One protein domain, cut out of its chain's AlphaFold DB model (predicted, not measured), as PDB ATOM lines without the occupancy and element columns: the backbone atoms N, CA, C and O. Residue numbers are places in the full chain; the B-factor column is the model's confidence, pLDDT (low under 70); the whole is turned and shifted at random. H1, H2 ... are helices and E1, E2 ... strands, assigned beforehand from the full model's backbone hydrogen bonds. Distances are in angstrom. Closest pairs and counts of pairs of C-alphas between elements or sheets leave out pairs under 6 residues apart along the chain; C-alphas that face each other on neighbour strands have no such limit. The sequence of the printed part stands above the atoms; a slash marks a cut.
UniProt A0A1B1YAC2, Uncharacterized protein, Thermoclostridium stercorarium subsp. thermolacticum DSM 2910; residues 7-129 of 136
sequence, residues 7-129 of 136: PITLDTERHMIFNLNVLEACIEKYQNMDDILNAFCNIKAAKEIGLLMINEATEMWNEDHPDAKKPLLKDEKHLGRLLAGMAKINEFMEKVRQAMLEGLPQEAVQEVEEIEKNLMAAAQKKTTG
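This is residues 7 to 129 of the 136 residues of an uncharacterized protein of Thermoclostridium stercorarium subsp. thermolacticum DSM 2910 (UniProt A0A1B1YAC2). Two long helices, H3 and H5, cross in the core; the small hairpin of E1 and E2 packs on both, H1 runs beside H3, and H4 packs across H3. H2 makes a corner with H1, while H6 leads away from the body, with residues 120 to 129 sticking out beyond it and residues 63 to 68 sticking out elsewhere. The printed part has 123 residues with two named strands followed by six named helices; the two-strand sheet, order E1 - E2, is antiparallel, and the class is mostly helix. The whole is compact, with a radius of gyration of the C-alphas of 15.4 A, yet elongated in outline, spanning 58 by 33 by 21 A.

Begin at E1, residues 7 to 9, and E2, residues 13 to 16, an antiparallel hairpin in which N 8 and O 14 are 2.8 A apart, within hydrogen-bond range. Go on to H1, residues 20 to 30, and H2, residues 33 to 39, which touch only at the corner, with the C-alphas of Tyr 30 and Ile 36 closest at 5.9 A. Next comes the hub, H3, residues 43 to 64. H3 touches H1 with residues 49 to 56 alone, at a shallow tilt of 26 degrees, opposite ways; the closest C-alphas are those of Val 22 and Leu 52, 6.0 A apart. The closest C-alphas of E2 and H3, those of Met 16 and Met 53, are 4.7 A apart. H4, residues 76 to 82, touches H3 about perpendicular at 84 degrees, closest at the C-alphas of Glu 48 and Glu 76, 6.1 A apart; H3 touches H4 with residues 47 to 51 alone. H5, residues 86 to 103, touches H3 at a steep tilt of 62 degrees, the same way, with the C-alphas of Gly 50 and Val 96 closest at 5.6 A. H6, residues 106 to 127, is close to but not clearly touching H5, with the C-alphas of Leu 101 and Val 109 closest at 5.8 A. Every O i to N i+4 pair is within hydrogen-bond range in H1, H2, H3 and H5; the counts are 2 of 3 in H4 and 17 of 18 in H6.

Find C-alpha 7 at (-10.257, 28.792, -47.932), where E1 begins. From C-alpha 43 at (6.718, 37.452, -47.372), H3 runs 31.4 A. H5 covers 26.1 A, and H6 covers 32.2 A, ending at C-alpha 127 at (13.995, 43.356, -29.358).

The farthest C-alphas, those of Asp 67 and Gly 129, are 59.0 A apart. The printed part has no cut, and the link from H3 to H4, 11 residues, is long. Look for pLDDT under 70 in 29 residues, among them 105 to 112 and 118 to 129.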
ATOM      1  N   PRO A   7      -9.602  27.652 -47.297       94.12
ATOM      2  CA  PRO A   7     -10.257  28.792 -47.932       94.12
ATOM      3  C   PRO A   7      -9.591  30.125 -47.566       94.12
ATOM      4  O   PRO A   7      -9.192  30.346 -46.416       94.12
ATOM      5  N   ILE A   8      -9.545  31.037 -48.539       93.94
ATOM      6  CA  ILE A   8      -9.060  32.414 -48.408       93.94
ATOM      7  C   ILE A   8      -9.895  33.369 -49.275       93.94
ATOM      8  O   ILE A   8     -10.242  33.064 -50.418       93.94
ATOM      9  N   THR A   9     -10.194  34.558 -48.753       92.12
ATOM     10  CA  THR A   9     -10.881  35.609 -49.515       92.12
ATOM     11  C   THR A   9      -9.872  36.611 -50.075       92.12
ATOM     12  O   THR A   9      -9.256  37.369 -49.328       92.12
ATOM     13  N   LEU A  10      -9.722  36.643 -51.403       90.94
ATOM     14  CA  LEU A  10      -8.896  37.630 -52.111       90.94
ATOM     15  C   LEU A  10      -9.785  38.615 -52.889       90.94
ATOM     16  O   LEU A  10     -10.407  39.495 -52.298       90.94
ATOM     17  N   ASP A  11      -9.847  38.471 -54.210       89.88
ATOM     18  CA  ASP A  11     -10.850  39.066 -55.103       89.88
ATOM     19  C   ASP A  11     -12.188  38.312 -55.050       89.88
ATOM     20  O   ASP A  11     -13.256  38.900 -55.183       89.88
ATOM     21  N   THR A  12     -12.110  37.003 -54.836       89.25
ATOM     22  CA  THR A  12     -13.228  36.089 -54.617       89.25
ATOM     23  C   THR A  12     -12.816  35.040 -53.586       89.25
ATOM     24  O   THR A  12     -11.681  35.047 -53.095       89.25
ATOM     25  N   GLU A  13     -13.725  34.129 -53.248       91.50
ATOM     26  CA  GLU A  13     -13.375  32.944 -52.477       91.50
ATOM     27  C   GLU A  13     -12.480  32.019 -53.313       91.50
ATOM     28  O   GLU A  13     -12.862  31.498 -54.373       91.50
ATOM     29  N   ARG A  14     -11.262  31.828 -52.816       93.19
ATOM     30  CA  ARG A  14     -10.244  30.942 -53.371       93.19
ATOM     31  C   ARG A  14      -9.845  29.918 -52.317       93.19
ATOM     32  O   ARG A  14     -10.166  30.065 -51.142       93.19
ATOM     33  N   HIS A  15      -9.171  28.870 -52.759       95.12
ATOM     34  CA  HIS A  15      -8.660  27.822 -51.886       95.12
ATOM     35  C   HIS A  15      -7.152  27.694 -52.086       95.12
ATOM     36  O   HIS A  15      -6.643  28.030 -53.152       95.12
ATOM     37  N   MET A  16      -6.454  27.252 -51.049       94.44
ATOM     38  CA  MET A  16      -5.035  26.927 -51.064       94.44
ATOM     39  C   MET A  16      -4.885  25.438 -50.802       94.44
ATOM     40  O   MET A  16      -5.331  24.952 -49.763       94.44
ATOM     41  N   ILE A  17      -4.238  24.730 -51.721       92.75
ATOM     42  CA  ILE A  17      -3.901  23.322 -51.541       92.75
ATOM     43  C   ILE A  17      -2.392  23.137 -51.631       92.75
ATOM     44  O   ILE A  17      -1.745  23.699 -52.509       92.75
ATOM     45  N   PHE A  18      -1.834  22.355 -50.713       90.38
ATOM     46  CA  PHE A  18      -0.450  21.910 -50.782       90.38
ATOM     47  C   PHE A  18      -0.442  20.413 -51.085       90.38
ATOM     48  O   PHE A  18      -0.589  19.585 -50.192       90.38
ATOM     49  N   ASN A  19      -0.367  20.076 -52.370       88.31
ATOM     50  CA  ASN A  19      -0.345  18.701 -52.864       88.31
ATOM     51  C   ASN A  19       0.991  18.407 -53.569       88.31
ATOM     52  O   ASN A  19       1.897  19.240 -53.577       88.31
ATOM     53  N   LEU A  20       1.116  17.220 -54.170       87.31
ATOM     54  CA  LEU A  20       2.364  16.790 -54.801       87.31
ATOM     55  C   LEU A  20       2.822  17.725 -55.936       87.31
ATOM     56  O   LEU A  20       4.013  17.993 -56.017       87.31
ATOM     57  N   ASN A  21       1.900  18.276 -56.735       90.69
ATOM     58  CA  ASN A  21       2.229  19.207 -57.823       90.69
ATOM     59  C   ASN A  21       2.849  20.504 -57.280       90.69
ATOM     60  O   ASN A  21       3.867  20.989 -57.773       90.69
ATOM     61  N   VAL A  22       2.260  21.052 -56.212       90.94
ATOM     62  CA  VAL A  22       2.783  22.256 -55.551       90.94
ATOM     63  C   VAL A  22       4.117  21.963 -54.870       90.94
ATOM     64  O   VAL A  22       5.032  22.783 -54.949       90.94
ATOM     65  N   LEU A  23       4.253  20.801 -54.225       86.25
ATOM     66  CA  LEU A  23       5.497  20.381 -53.587       86.25
ATOM     67  C   LEU A  23       6.629  20.209 -54.609       86.25
ATOM     68  O   LEU A  23       7.729  20.700 -54.368       86.25
ATOM     69  N   GLU A  24       6.366  19.571 -55.750       85.62
ATOM     70  CA  GLU A  24       7.333  19.406 -56.841       85.62
ATOM     71  C   GLU A  24       7.822  20.769 -57.346       85.62
ATOM     72  O   GLU A  24       9.025  21.037 -57.327       85.62
ATOM     73  N   ALA A  25       6.899  21.688 -57.648       89.25
ATOM     74  CA  ALA A  25       7.233  23.054 -58.054       89.25
ATOM     75  C   ALA A  25       8.031  23.825 -56.981       89.25
ATOM     76  O   ALA A  25       8.896  24.647 -57.300       89.25
ATOM     77  N   CYS A  26       7.767  23.571 -55.695       85.50
ATOM     78  CA  CYS A  26       8.543  24.157 -54.602       85.50
ATOM     79  C   CYS A  26       9.961  23.572 -54.534       85.50
ATOM     80  O   CYS A  26      10.913  24.333 -54.374       85.50
ATOM     81  N   ILE A  27      10.127  22.257 -54.687       82.50
ATOM     82  CA  ILE A  27      11.444  21.599 -54.669       82.50
ATOM     83  C   ILE A  27      12.298  22.071 -55.848       82.50
ATOM     84  O   ILE A  27      13.475  22.380 -55.658       82.50
ATOM     85  N   GLU A  28      11.720  22.215 -57.042       85.31
ATOM     86  CA  GLU A  28      12.432  22.766 -58.203       85.31
ATOM     87  C   GLU A  28      12.970  24.181 -57.943       85.31
ATOM     88  O   GLU A  28      14.054  24.539 -58.410       85.31
ATOM     89  N   LYS A  29      12.228  24.987 -57.174       83.19
ATOM     90  CA  LYS A  29      12.570  26.388 -56.906       83.19
ATOM     91  C   LYS A  29      13.513  26.578 -55.718       83.19
ATOM     92  O   LYS A  29      14.411  27.417 -55.791       83.19
ATOM     93  N   TYR A  30      13.296  25.844 -54.632       79.38
ATOM     94  CA  TYR A  30      14.002  26.020 -53.357       79.38
ATOM     95  C   TYR A  30      15.017  24.907 -53.066       79.38
ATOM     96  O   TYR A  30      15.688  24.958 -52.050       79.38
ATOM     97  N   GLN A  31      15.193  23.941 -53.974       76.44
ATOM     98  CA  GLN A  31      16.176  22.847 -53.934       76.44
ATOM     99  C   GLN A  31      15.967  21.780 -52.845       76.44
ATOM    100  O   GLN A  31      16.261  20.612 -53.098       76.44
ATOM    101  N   ASN A  32      15.483  22.129 -51.652       71.75
ATOM    102  CA  ASN A  32      15.244  21.188 -50.553       71.75
ATOM    103  C   ASN A  32      14.093  21.649 -49.635       71.75
ATOM    104  O   ASN A  32      13.595  22.767 -49.752       71.75
ATOM    105  N   MET A  33      13.654  20.759 -48.735       69.06
ATOM    106  CA  MET A  33      12.536  21.022 -47.823       69.06
ATOM    107  C   MET A  33      12.869  22.101 -46.787       69.06
ATOM    108  O   MET A  33      12.040  22.969 -46.550       69.06
ATOM    109  N   ASP A  34      14.077  22.109 -46.223       69.25
ATOM    110  CA  ASP A  34      14.479  23.091 -45.206       69.25
ATOM    111  C   ASP A  34      14.385  24.524 -45.739       69.25
ATOM    112  O   ASP A  34      13.916  25.432 -45.052       69.25
ATOM    113  N   ASP A  35      14.784  24.732 -46.991       72.62
ATOM    114  CA  ASP A  35      14.677  26.015 -47.673       72.62
ATOM    115  C   ASP A  35      13.220  26.392 -47.923       72.62
ATOM    116  O   ASP A  35      12.864  27.551 -47.720       72.62
ATOM    117  N   ILE A  36      12.355  25.431 -48.267       71.12
ATOM    118  CA  ILE A  36      10.902  25.643 -48.356       71.12
ATOM    119  C   ILE A  36      10.373  26.113 -46.994       71.12
ATOM    120  O   ILE A  36       9.753  27.176 -46.917       71.12
ATOM    121  N   LEU A  37      10.698  25.404 -45.909       69.81
ATOM    122  CA  LEU A  37      10.249  25.727 -44.551       69.81
ATOM    123  C   LEU A  37      10.741  27.108 -44.080       69.81
ATOM    124  O   LEU A  37       9.962  27.916 -43.566       69.81
ATOM    125  N   ASN A  38      12.012  27.427 -44.321       69.50
ATOM    126  CA  ASN A  38      12.605  28.726 -43.990       69.50
ATOM    127  C   ASN A  38      12.024  29.871 -44.830       69.50
ATOM    128  O   ASN A  38      11.894  31.008 -44.355       69.50
ATOM    129  N   ALA A  39      11.653  29.591 -46.078       67.75
ATOM    130  CA  ALA A  39      11.105  30.572 -46.995       67.75
ATOM    131  C   ALA A  39       9.721  31.083 -46.538       67.75
ATOM    132  O   ALA A  39       9.387  32.237 -46.804       67.75
ATOM    133  N   PHE A  40       8.948  30.334 -45.746       65.12
ATOM    134  CA  PHE A  40       7.652  30.820 -45.238       65.12
ATOM    135  C   PHE A  40       7.744  31.953 -44.218       65.12
ATOM    136  O   PHE A  40       6.798  32.727 -44.073       65.12
ATOM    137  N   CYS A  41       8.898  32.135 -43.575       64.88
ATOM    138  CA  CYS A  41       9.152  33.315 -42.745       64.88
ATOM    139  C   CYS A  41       9.408  34.584 -43.583       64.88
ATOM    140  O   CYS A  41       9.564  35.680 -43.039       64.88
ATOM    141  N   ASN A  42       9.460  34.454 -44.912       78.38
ATOM    142  CA  ASN A  42       9.691  35.530 -45.859       78.38
ATOM    143  C   ASN A  42       8.433  35.786 -46.703       78.38
ATOM    144  O   ASN A  42       8.002  34.951 -47.494       78.38
ATOM    145  N   ILE A  43       7.900  37.009 -46.614       81.38
ATOM    146  CA  ILE A  43       6.718  37.452 -47.372       81.38
ATOM    147  C   ILE A  43       6.848  37.230 -48.884       81.38
ATOM    148  O   ILE A  43       5.851  36.979 -49.561       81.38
ATOM    149  N   LYS A  44       8.068  37.324 -49.431       85.69
ATOM    150  CA  LYS A  44       8.309  37.068 -50.849       85.69
ATOM    151  C   LYS A  44       7.963  35.621 -51.162       85.69
ATOM    152  O   LYS A  44       7.090  35.410 -51.986       85.69
ATOM    153  N   ALA A  45       8.581  34.674 -50.469       84.69
ATOM    154  CA  ALA A  45       8.382  33.248 -50.679       84.69
ATOM    155  C   ALA A  45       6.965  32.779 -50.340       84.69
ATOM    156  O   ALA A  45       6.367  32.071 -51.143       84.69
ATOM    157  N   ALA A  46       6.365  33.266 -49.248       87.12
ATOM    158  CA  ALA A  46       4.957  32.992 -48.943       87.12
ATOM    159  C   ALA A  46       4.029  33.376 -50.110       87.12
ATOM    160  O   ALA A  46       3.059  32.683 -50.405       87.12
ATOM    161  N   LYS A  47       4.343  34.467 -50.816       91.62
ATOM    162  CA  LYS A  47       3.602  34.908 -52.000       91.62
ATOM    163  C   LYS A  47       3.876  34.039 -53.231       91.62
ATOM    164  O   LYS A  47       2.945  33.805 -53.993       91.62
ATOM    165  N   GLU A  48       5.105  33.564 -53.438       91.81
ATOM    166  CA  GLU A  48       5.420  32.654 -54.555       91.81
ATOM    167  C   GLU A  48       4.737  31.293 -54.350       91.81
ATOM    168  O   GLU A  48       4.071  30.793 -55.251       91.81
ATOM    169  N   ILE A  49       4.830  30.733 -53.143       91.00
ATOM    170  CA  ILE A  49       4.252  29.428 -52.805       91.00
ATOM    171  C   ILE A  49       2.725  29.509 -52.734       91.00
ATOM    172  O   ILE A  49       2.029  28.680 -53.314       91.00
ATOM    173  N   GLY A  50       2.177  30.549 -52.102       93.88
ATOM    174  CA  GLY A  50       0.732  30.750 -52.057       93.88
ATOM    175  C   GLY A  50       0.114  30.960 -53.443       93.88
ATOM    176  O   GLY A  50      -1.020  30.546 -53.665       93.88
ATOM    177  N   LEU A  51       0.851  31.540 -54.399       96.31
ATOM    178  CA  LEU A  51       0.409  31.614 -55.795       96.31
ATOM    179  C   LEU A  51       0.246  30.216 -56.408       96.31
ATOM    180  O   LEU A  51      -0.778  29.964 -57.044       96.31
ATOM    181  N   LEU A  52       1.219  29.322 -56.195       95.50
ATOM    182  CA  LEU A  52       1.157  27.931 -56.659       95.50
ATOM    183  C   LEU A  52      -0.047  27.206 -56.045       95.50
ATOM    184  O   LEU A  52      -0.868  26.665 -56.779       95.50
ATOM    185  N   MET A  53      -0.215  27.293 -54.721       95.31
ATOM    186  CA  MET A  53      -1.331  26.665 -54.000       95.31
ATOM    187  C   MET A  53      -2.707  27.131 -54.501       95.31
ATOM    188  O   MET A  53      -3.637  26.333 -54.609       95.31
ATOM    189  N   ILE A  54      -2.855  28.433 -54.773       96.31
ATOM    190  CA  ILE A  54      -4.114  29.011 -55.259       96.31
ATOM    191  C   ILE A  54      -4.409  28.558 -56.685       96.31
ATOM    192  O   ILE A  54      -5.562  28.258 -57.007       96.31
ATOM    193  N   ASN A  55      -3.398  28.565 -57.553       96.56
ATOM    194  CA  ASN A  55      -3.583  28.196 -58.950       96.56
ATOM    195  C   ASN A  55      -3.891  26.706 -59.086       96.56
ATOM    196  O   ASN A  55      -4.867  26.398 -59.756       96.56
ATOM    197  N   GLU A  56      -3.198  25.830 -58.358       95.62
ATOM    198  CA  GLU A  56      -3.496  24.391 -58.320       95.62
ATOM    199  C   GLU A  56      -4.956  24.129 -57.917       95.62
ATOM    200  O   GLU A  56      -5.715  23.480 -58.635       95.62
ATOM    201  N   ALA A  57      -5.409  24.722 -56.806       95.00
ATOM    202  CA  ALA A  57      -6.797  24.571 -56.367       95.00
ATOM    203  C   ALA A  57      -7.801  25.140 -57.391       95.00
ATOM    204  O   ALA A  57      -8.930  24.659 -57.513       95.00
ATOM    205  N   THR A  58      -7.403  26.179 -58.129       94.81
ATOM    206  CA  THR A  58      -8.226  26.773 -59.188       94.81
ATOM    207  C   THR A  58      -8.285  25.875 -60.426       94.81
ATOM    208  O   THR A  58      -9.345  25.773 -61.040       94.81
ATOM    209  N   GLU A  59      -7.190  25.212 -60.788       95.31
ATOM    210  CA  GLU A  59      -7.136  24.251 -61.892       95.31
ATOM    211  C   GLU A  59      -7.997  23.029 -61.586       95.31
ATOM    212  O   GLU A  59      -8.909  22.747 -62.362       95.31
ATOM    213  N   MET A  60      -7.846  22.428 -60.401       93.56
ATOM    214  CA  MET A  60      -8.711  21.337 -59.933       93.56
ATOM    215  C   MET A  60     -10.198  21.723 -59.984       93.56
ATOM    216  O   MET A  60     -11.041  20.971 -60.474       93.56
ATOM    217  N   TRP A  61     -10.544  22.933 -59.525       92.38
ATOM    218  CA  TRP A  61     -11.917  23.433 -59.625       92.38
ATOM    219  C   TRP A  61     -12.392  23.528 -61.079       92.38
ATOM    220  O   TRP A  61     -13.531  23.175 -61.376       92.38
ATOM    221  N   ASN A  62     -11.546  24.031 -61.977       94.06
ATOM    222  CA  ASN A  62     -11.875  24.244 -63.386       94.06
ATOM    223  C   ASN A  62     -12.017  22.937 -64.176       94.06
ATOM    224  O   ASN A  62     -12.762  22.915 -65.159       94.06
ATOM    225  N   GLU A  63     -11.305  21.886 -63.773       93.50
ATOM    226  CA  GLU A  63     -11.463  20.526 -64.296       93.50
ATOM    227  C   GLU A  63     -12.821  19.940 -63.897       93.50
ATOM    228  O   GLU A  63     -13.547  19.434 -64.752       93.50
ATOM    229  N   ASP A  64     -13.206  20.103 -62.628       92.19
ATOM    230  CA  ASP A  64     -14.501  19.651 -62.104       92.19
ATOM    231  C   ASP A  64     -15.690  20.504 -62.597       92.19
ATOM    232  O   ASP A  64     -16.833  20.039 -62.606       92.19
ATOM    233  N   HIS A  65     -15.448  21.759 -62.996       92.00
ATOM    234  CA  HIS A  65     -16.477  22.735 -63.380       92.00
ATOM    235  C   HIS A  65     -16.154  23.409 -64.728       92.00
ATOM    236  O   HIS A  65     -15.886  24.618 -64.774       92.00
ATOM    237  N   PRO A  66     -16.213  22.670 -65.853       92.69
ATOM    238  CA  PRO A  66     -15.791  23.173 -67.161       92.69
ATOM    239  C   PRO A  66     -16.601  24.384 -67.655       92.69
ATOM    240  O   PRO A  66     -16.051  25.214 -68.382       92.69
ATOM    241  N   ASP A  67     -17.856  24.519 -67.218       95.75
ATOM    242  CA  ASP A  67     -18.760  25.619 -67.588       95.75
ATOM    243  C   ASP A  67     -18.676  26.834 -66.641       95.75
ATOM    244  O   ASP A  67     -19.234  27.891 -66.930       95.75
ATOM    245  N   ALA A  68     -17.976  26.710 -65.509       91.56
ATOM    246  CA  ALA A  68     -17.886  27.739 -64.467       91.56
ATOM    247  C   ALA A  68     -16.432  27.985 -64.033       91.56
ATOM    248  O   ALA A  68     -16.110  28.055 -62.841       91.56
ATOM    249  N   LYS A  69     -15.543  28.107 -65.028       92.31
ATOM    250  CA  LYS A  69     -14.110  28.290 -64.800       92.31
ATOM    251  C   LYS A  69     -13.801  29.614 -64.108       92.31
ATOM    252  O   LYS A  69     -14.285  30.680 -64.490       92.31
ATOM    253  N   LYS A  70     -12.915  29.543 -63.124       90.75
ATOM    254  CA  LYS A  70     -12.327  30.674 -62.412       90.75
ATOM    255  C   LYS A  70     -10.993  31.068 -63.061       90.75
ATOM    256  O   LYS A  70     -10.244  30.195 -63.507       90.75
ATOM    257  N   PRO A  71     -10.653  32.368 -63.107       93.31
ATOM    258  CA  PRO A  71      -9.376  32.815 -63.643       93.31
ATOM    259  C   PRO A  71      -8.219  32.498 -62.685       93.31
ATOM    260  O   PRO A  71      -8.301  32.756 -61.475       93.31
ATOM    261  N   LEU A  72      -7.116  32.015 -63.259       95.56
ATOM    262  CA  LEU A  72      -5.836  31.866 -62.569       95.56
ATOM    263  C   LEU A  72      -5.229  33.229 -62.230       95.56
ATOM    264  O   LEU A  72      -5.423  34.231 -62.934       95.56
ATOM    265  N   LEU A  73      -4.447  33.262 -61.157       96.00
ATOM    266  CA  LEU A  73      -3.605  34.404 -60.845       96.00
ATOM    267  C   LEU A  73      -2.354  34.349 -61.728       96.00
ATOM    268  O   LEU A  73      -1.615  33.372 -61.730       96.00
ATOM    269  N   LYS A  74      -2.132  35.423 -62.492       92.75
ATOM    270  CA  LYS A  74      -1.078  35.496 -63.516       92.75
ATOM    271  C   LYS A  74       0.336  35.410 -62.952       92.75
ATOM    272  O   LYS A  74       1.194  34.774 -63.542       92.75
ATOM    273  N   ASP A  75       0.578  36.139 -61.870       94.25
ATOM    274  CA  ASP A  75       1.895  36.290 -61.276       94.25
ATOM    275  C   ASP A  75       1.781  36.775 -59.823       94.25
ATOM    276  O   ASP A  75       0.721  37.180 -59.327       94.25
ATOM    277  N   GLU A  76       2.918  36.782 -59.140       93.50
ATOM    278  CA  GLU A  76       3.048  37.261 -57.770       93.50
ATOM    279  C   GLU A  76       2.706  38.749 -57.613       93.50
ATOM    280  O   GLU A  76       2.357  39.208 -56.523       93.50
ATOM    281  N   LYS A  77       2.852  39.554 -58.672       94.12
ATOM    282  CA  LYS A  77       2.519  40.983 -58.633       94.12
ATOM    283  C   LYS A  77       1.005  41.164 -58.619       94.12
ATOM    284  O   LYS A  77       0.513  42.050 -57.925       94.12
ATOM    285  N   HIS A  78       0.267  40.329 -59.343       94.69
ATOM    286  CA  HIS A  78      -1.184  40.291 -59.328       94.69
ATOM    287  C   HIS A  78      -1.695  39.880 -57.950       94.69
ATOM    288  O   HIS A  78      -2.514  40.603 -57.389       94.69
ATOM    289  N   LEU A  79      -1.137  38.819 -57.359       94.94
ATOM    290  CA  LEU A  79      -1.460  38.413 -55.989       94.94
ATOM    291  C   LEU A  79      -1.175  39.535 -54.978       94.94
ATOM    292  O   LEU A  79      -2.036  39.883 -54.174       94.94
ATOM    293  N   GLY A  80      -0.012  40.187 -55.075       93.62
ATOM    294  CA  GLY A  80       0.346  41.304 -54.196       93.62
ATOM    295  C   GLY A  80      -0.628  42.488 -54.258       93.62
ATOM    296  O   GLY A  80      -0.836  43.156 -53.250       93.62
ATOM    297  N   ARG A  81      -1.277  42.734 -55.405       94.06
ATOM    298  CA  ARG A  81      -2.315  43.778 -55.534       94.06
ATOM    299  C   ARG A  81      -3.598  43.441 -54.769       94.06
ATOM    300  O   ARG A  81      -4.313  44.362 -54.387       94.06
ATOM    301  N   LEU A  82      -3.889  42.158 -54.552       93.19
ATOM    302  CA  LEU A  82      -5.068  41.699 -53.806       93.19
ATOM    303  C   LEU A  82      -4.852  41.778 -52.284       93.19
ATOM    304  O   LEU A  82      -5.805  41.939 -51.518       93.19
ATOM    305  N   LEU A  83      -3.591  41.743 -51.844       92.56
ATOM    306  CA  LEU A  83      -3.166  41.800 -50.443       92.56
ATOM    307  C   LEU A  83      -2.985  43.245 -49.948       92.56
ATOM    308  O   LEU A  83      -1.914  43.651 -49.495       92.56
ATOM    309  N   ALA A  84      -4.043  44.049 -50.046       86.69
ATOM    310  CA  ALA A  84      -4.014  45.445 -49.619       86.69
ATOM    311  C   ALA A  84      -4.099  45.578 -48.084       86.69
ATOM    312  O   ALA A  84      -5.169  45.425 -47.493       86.69
ATOM    313  N   GLY A  85      -2.970  45.916 -47.454       85.38
ATOM    314  CA  GLY A  85      -2.871  46.243 -46.028       85.38
ATOM    315  C   GLY A  85      -2.349  45.102 -45.148       85.38
ATOM    316  O   GLY A  85      -2.503  43.924 -45.461       85.38
ATOM    317  N   MET A  86      -1.747  45.471 -44.011       85.75
ATOM    318  CA  MET A  86      -1.060  44.534 -43.104       85.75
ATOM    319  C   MET A  86      -1.956  43.398 -42.600       85.75
ATOM    320  O   MET A  86      -1.491  42.272 -42.472       85.75
ATOM    321  N   ALA A  87      -3.244  43.663 -42.354       86.81
ATOM    322  CA  ALA A  87      -4.182  42.638 -41.898       86.81
ATOM    323  C   ALA A  87      -4.352  41.508 -42.930       86.81
ATOM    324  O   ALA A  87      -4.203  40.341 -42.582       86.81
ATOM    325  N   LYS A  88      -4.572  41.856 -44.207       89.44
ATOM    326  CA  LYS A  88      -4.714  40.879 -45.298       89.44
ATOM    327  C   LYS A  88      -3.417  40.132 -45.583       89.44
ATOM    328  O   LYS A  88      -3.449  38.952 -45.905       89.44
ATOM    329  N   ILE A  89      -2.279  40.817 -45.464       90.31
ATOM    330  CA  ILE A  89      -0.961  40.191 -45.603       90.31
ATOM    331  C   ILE A  89      -0.778  39.116 -44.529       90.31
ATOM    332  O   ILE A  89      -0.419  37.989 -44.853       90.31
ATOM    333  N   ASN A  90      -1.066  39.442 -43.268       89.00
ATOM    334  CA  ASN A  90      -0.920  38.498 -42.162       89.00
ATOM    335  C   ASN A  90      -1.875  37.308 -42.295       89.00
ATOM    336  O   ASN A  90      -1.451  36.172 -42.112       89.00
ATOM    337  N   GLU A  91      -3.136  37.560 -42.656       92.00
ATOM    338  CA  GLU A  91      -4.111  36.499 -42.925       92.00
ATOM    339  C   GLU A  91      -3.630  35.573 -44.045       92.00
ATOM    340  O   GLU A  91      -3.653  34.356 -43.894       92.00
ATOM    341  N   PHE A  92      -3.142  36.137 -45.150       93.88
ATOM    342  CA  PHE A  92      -2.616  35.358 -46.264       93.88
ATOM    343  C   PHE A  92      -1.446  34.465 -45.845       93.88
ATOM    344  O   PHE A  92      -1.455  33.278 -46.158       93.88
ATOM    345  N   MET A  93      -0.464  35.004 -45.115       89.81
ATOM    346  CA  MET A  93       0.677  34.208 -44.645       89.81
ATOM    347  C   MET A  93       0.227  33.069 -43.724       89.81
ATOM    348  O   MET A  93       0.692  31.941 -43.870       89.81
ATOM    349  N   GLU A  94      -0.723  33.337 -42.829       89.75
ATOM    350  CA  GLU A  94      -1.286  32.318 -41.940       89.75
ATOM    351  C   GLU A  94      -2.035  31.225 -42.717       89.75
ATOM    352  O   GLU A  94      -1.934  30.044 -42.391       89.75
ATOM    353  N   LYS A  95      -2.749  31.586 -43.787       92.62
ATOM    354  CA  LYS A  95      -3.460  30.626 -44.644       92.62
ATOM    355  C   LYS A  95      -2.518  29.757 -45.472       92.62
ATOM    356  O   LYS A  95      -2.750  28.553 -45.563       92.62
ATOM    357  N   VAL A  96      -1.439  30.335 -46.002       90.81
ATOM    358  CA  VAL A  96      -0.367  29.578 -46.673       90.81
ATOM    359  C   VAL A  96       0.239  28.559 -45.709       90.81
ATOM    360  O   VAL A  96       0.380  27.388 -46.059       90.81
ATOM    361  N   ARG A  97       0.523  28.980 -44.470       86.06
ATOM    362  CA  ARG A  97       1.040  28.100 -43.416       86.06
ATOM    363  C   ARG A  97       0.083  26.948 -43.112       86.06
ATOM    364  O   ARG A  97       0.498  25.794 -43.121       86.06
ATOM    365  N   GLN A  98      -1.198  27.246 -42.893       89.06
ATOM    366  CA  GLN A  98      -2.228  26.232 -42.633       89.06
ATOM    367  C   GLN A  98      -2.321  25.204 -43.767       89.06
ATOM    368  O   GLN A  98      -2.337  24.006 -43.496       89.06
ATOM    369  N   ALA A  99      -2.344  25.663 -45.023       90.44
ATOM    370  CA  ALA A  99      -2.467  24.782 -46.184       90.44
ATOM    371  C   ALA A  99      -1.269  23.842 -46.321       90.44
ATOM    372  O   ALA A  99      -1.435  22.668 -46.640       90.44
ATOM    373  N   MET A 100      -0.067  24.346 -46.044       84.81
ATOM    374  CA  MET A 100       1.132  23.519 -46.034       84.81
ATOM    375  C   MET A 100       1.078  22.458 -44.933       84.81
ATOM    376  O   MET A 100       1.328  21.291 -45.213       84.81
ATOM    377  N   LEU A 101       0.753  22.843 -43.696       83.81
ATOM    378  CA  LEU A 101       0.707  21.903 -42.571       83.81
ATOM    379  C   LEU A 101      -0.331  20.791 -42.782       83.81
ATOM    380  O   LEU A 101      -0.110  19.669 -42.340       83.81
ATOM    381  N   GLU A 102      -1.434  21.075 -43.479       84.69
ATOM    382  CA  GLU A 102      -2.421  20.059 -43.873       84.69
ATOM    383  C   GLU A 102      -1.876  19.089 -44.940       84.69
ATOM    384  O   GLU A 102      -2.274  17.925 -44.971       84.69
ATOM    385  N   GLY A 103      -0.965  19.554 -45.801       77.62
ATOM    386  CA  GLY A 103      -0.354  18.758 -46.870       77.62
ATOM    387  C   GLY A 103       0.931  18.013 -46.484       77.62
ATOM    388  O   GLY A 103       1.370  17.140 -47.234       77.62
ATOM    389  N   LEU A 104       1.547  18.338 -45.343       75.44
ATOM    390  CA  LEU A 104       2.783  17.710 -44.871       75.44
ATOM    391  C   LEU A 104       2.516  16.473 -43.991       75.44
ATOM    392  O   LEU A 104       1.526  16.421 -43.260       75.44
ATOM    393  N   PRO A 105       3.421  15.473 -43.997       69.81
ATOM    394  CA  PRO A 105       3.376  14.389 -43.023       69.81
ATOM    395  C   PRO A 105       3.576  14.936 -41.604       69.81
ATOM    396  O   PRO A 105       4.319  15.891 -41.387       69.81
ATOM    397  N   GLN A 106       2.943  14.296 -40.617       69.88
ATOM    398  CA  GLN A 106       2.899  14.780 -39.231       69.88
ATOM    399  C   GLN A 106       4.288  14.979 -38.593       69.88
ATOM    400  O   GLN A 106       4.447  15.832 -37.725       69.88
ATOM    401  N   GLU A 107       5.291  14.224 -39.039       66.81
ATOM    402  CA  GLU A 107       6.689  14.366 -38.612       66.81
ATOM    403  C   GLU A 107       7.301  15.696 -39.088       66.81
ATOM    404  O   GLU A 107       7.914  16.406 -38.296       66.81
ATOM    405  N   ALA A 108       7.045  16.100 -40.337       66.00
ATOM    406  CA  ALA A 108       7.506  17.380 -40.881       66.00
ATOM    407  C   ALA A 108       6.740  18.575 -40.287       66.00
ATOM    408  O   ALA A 108       7.282  19.670 -40.166       66.00
ATOM    409  N   VAL A 109       5.488  18.375 -39.859       69.31
ATOM    410  CA  VAL A 109       4.707  19.406 -39.151       69.31
ATOM    411  C   VAL A 109       5.384  19.813 -37.838       69.31
ATOM    412  O   VAL A 109       5.450  21.002 -37.529       69.31
ATOM    413  N   GLN A 110       5.932  18.851 -37.088       68.31
ATOM    414  CA  GLN A 110       6.640  19.137 -35.833       68.31
ATOM    415  C   GLN A 110       7.900  19.976 -36.071       68.31
ATOM    416  O   GLN A 110       8.152  20.924 -35.330       68.31
ATOM    417  N   GLU A 111       8.645  19.680 -37.135       66.75
ATOM    418  CA  GLU A 111       9.842  20.430 -37.519       66.75
ATOM    419  C   GLU A 111       9.519  21.892 -37.868       66.75
ATOM    420  O   GLU A 111      10.188  22.810 -37.389       66.75
ATOM    421  N   VAL A 112       8.427  22.136 -38.602       67.00
ATOM    422  CA  VAL A 112       7.946  23.498 -38.895       67.00
ATOM    423  C   VAL A 112       7.599  24.256 -37.615       67.00
ATOM    424  O   VAL A 112       8.045  25.390 -37.427       67.00
ATOM    425  N   GLU A 113       6.841  23.639 -36.708       71.50
ATOM    426  CA  GLU A 113       6.469  24.274 -35.439       71.50
ATOM    427  C   GLU A 113       7.689  24.585 -34.554       71.50
ATOM    428  O   GLU A 113       7.702  25.593 -33.834       71.50
ATOM    429  N   GLU A 114       8.720  23.739 -34.575       71.69
ATOM    430  CA  GLU A 114       9.967  23.965 -33.839       71.69
ATOM    431  C   GLU A 114      10.811  25.089 -34.447       71.69
ATOM    432  O   GLU A 114      11.293  25.957 -33.707       71.69
ATOM    433  N   ILE A 115      10.947  25.132 -35.776       68.62
ATOM    434  CA  ILE A 115      11.614  26.230 -36.488       68.62
ATOM    435  C   ILE A 115      10.922  27.560 -36.159       68.62
ATOM    436  O   ILE A 115      11.594  28.532 -35.797       68.62
ATOM    437  N   GLU A 116       9.588  27.603 -36.179       64.12
ATOM    438  CA  GLU A 116       8.816  28.798 -35.824       64.12
ATOM    439  C   GLU A 116       9.073  29.254 -34.387       64.12
ATOM    440  O   GLU A 116       9.385  30.427 -34.155       64.12
ATOM    441  N   LYS A 117       9.007  28.338 -33.412       72.44
ATOM    442  CA  LYS A 117       9.301  28.651 -32.001       72.44
ATOM    443  C   LYS A 117      10.707  29.223 -31.838       72.44
ATOM    444  O   LYS A 117      10.888  30.223 -31.133       72.44
ATOM    445  N   ASN A 118      11.691  28.632 -32.509       66.31
ATOM    446  CA  ASN A 118      13.084  29.067 -32.450       66.31
ATOM    447  C   ASN A 118      13.283  30.457 -33.070       66.31
ATOM    448  O   ASN A 118      13.976  31.303 -32.492       66.31
ATOM    449  N   LEU A 119      12.638  30.738 -34.202       60.56
ATOM    450  CA  LEU A 119      12.695  32.039 -34.869       60.56
ATOM    451  C   LEU A 119      11.961  33.129 -34.080       60.56
ATOM    452  O   LEU A 119      12.499  34.229 -33.922       60.56
ATOM    453  N   MET A 120      10.788  32.830 -33.514       64.62
ATOM    454  CA  MET A 120      10.072  33.747 -32.619       64.62
ATOM    455  C   MET A 120      10.913  34.079 -31.380       64.62
ATOM    456  O   MET A 120      11.053  35.251 -31.020       64.62
ATOM    457  N   ALA A 121      11.545  33.075 -30.767       68.19
ATOM    458  CA  ALA A 121      12.454  33.279 -29.643       68.19
ATOM    459  C   ALA A 121      13.682  34.127 -30.036       68.19
ATOM    460  O   ALA A 121      14.108  35.001 -29.275       68.19
ATOM    461  N   ALA A 122      14.239  33.928 -31.234       58.56
ATOM    462  CA  ALA A 122      15.348  34.732 -31.749       58.56
ATOM    463  C   ALA A 122      14.941  36.191 -32.047       58.56
ATOM    464  O   ALA A 122      15.714  37.115 -31.772       58.56
ATOM    465  N   ALA A 123      13.729  36.423 -32.559       54.28
ATOM    466  CA  ALA A 123      13.181  37.760 -32.795       54.28
ATOM    467  C   ALA A 123      12.901  38.517 -31.480       54.28
ATOM    468  O   ALA A 123      13.195  39.712 -31.373       54.28
ATOM    469  N   GLN A 124      12.416  37.820 -30.447       57.56
ATOM    470  CA  GLN A 124      12.246  38.386 -29.104       57.56
ATOM    471  C   GLN A 124      13.590  38.765 -28.469       57.56
ATOM    472  O   GLN A 124      13.738  39.873 -27.956       57.56
ATOM    473  N   LYS A 125      14.617  37.914 -28.590       58.09
ATOM    474  CA  LYS A 125      15.968  38.231 -28.089       58.09
ATOM    475  C   LYS A 125      16.574  39.482 -28.737       58.09
ATOM    476  O   LYS A 125      17.317  40.201 -28.075       58.09
ATOM    477  N   LYS A 126      16.254  39.771 -30.005       53.72
ATOM    478  CA  LYS A 126      16.728  40.977 -30.714       53.72
ATOM    479  C   LYS A 126      16.002  42.264 -30.305       53.72
ATOM    480  O   LYS A 126      16.584  43.336 -30.426       53.72
ATOM    481  N   THR A 127      14.762  42.182 -29.822       48.31
ATOM    482  CA  THR A 127      13.995  43.356 -29.358       48.31
ATOM    483  C   THR A 127      14.289  43.716 -27.900       48.31
ATOM    484  O   THR A 127      14.150  44.874 -27.511       48.31
ATOM    485  N   THR A 128      14.805  42.773 -27.108       48.66
ATOM    486  CA  THR A 128      15.328  43.008 -25.756       48.66
ATOM    487  C   THR A 128      16.847  43.237 -25.764       48.66
ATOM    488  O   THR A 128      17.601  42.494 -25.139       48.66
ATOM    489  N   GLY A 129      17.324  44.255 -26.485       42.56
ATOM    490  CA  GLY A 129      18.678  44.791 -26.275       42.56
ATOM    491  C   GLY A 129      18.763  45.528 -24.926       42.56
ATOM    492  O   GLY A 129      17.751  46.077 -24.480       42.56
TER     493      GLY A 129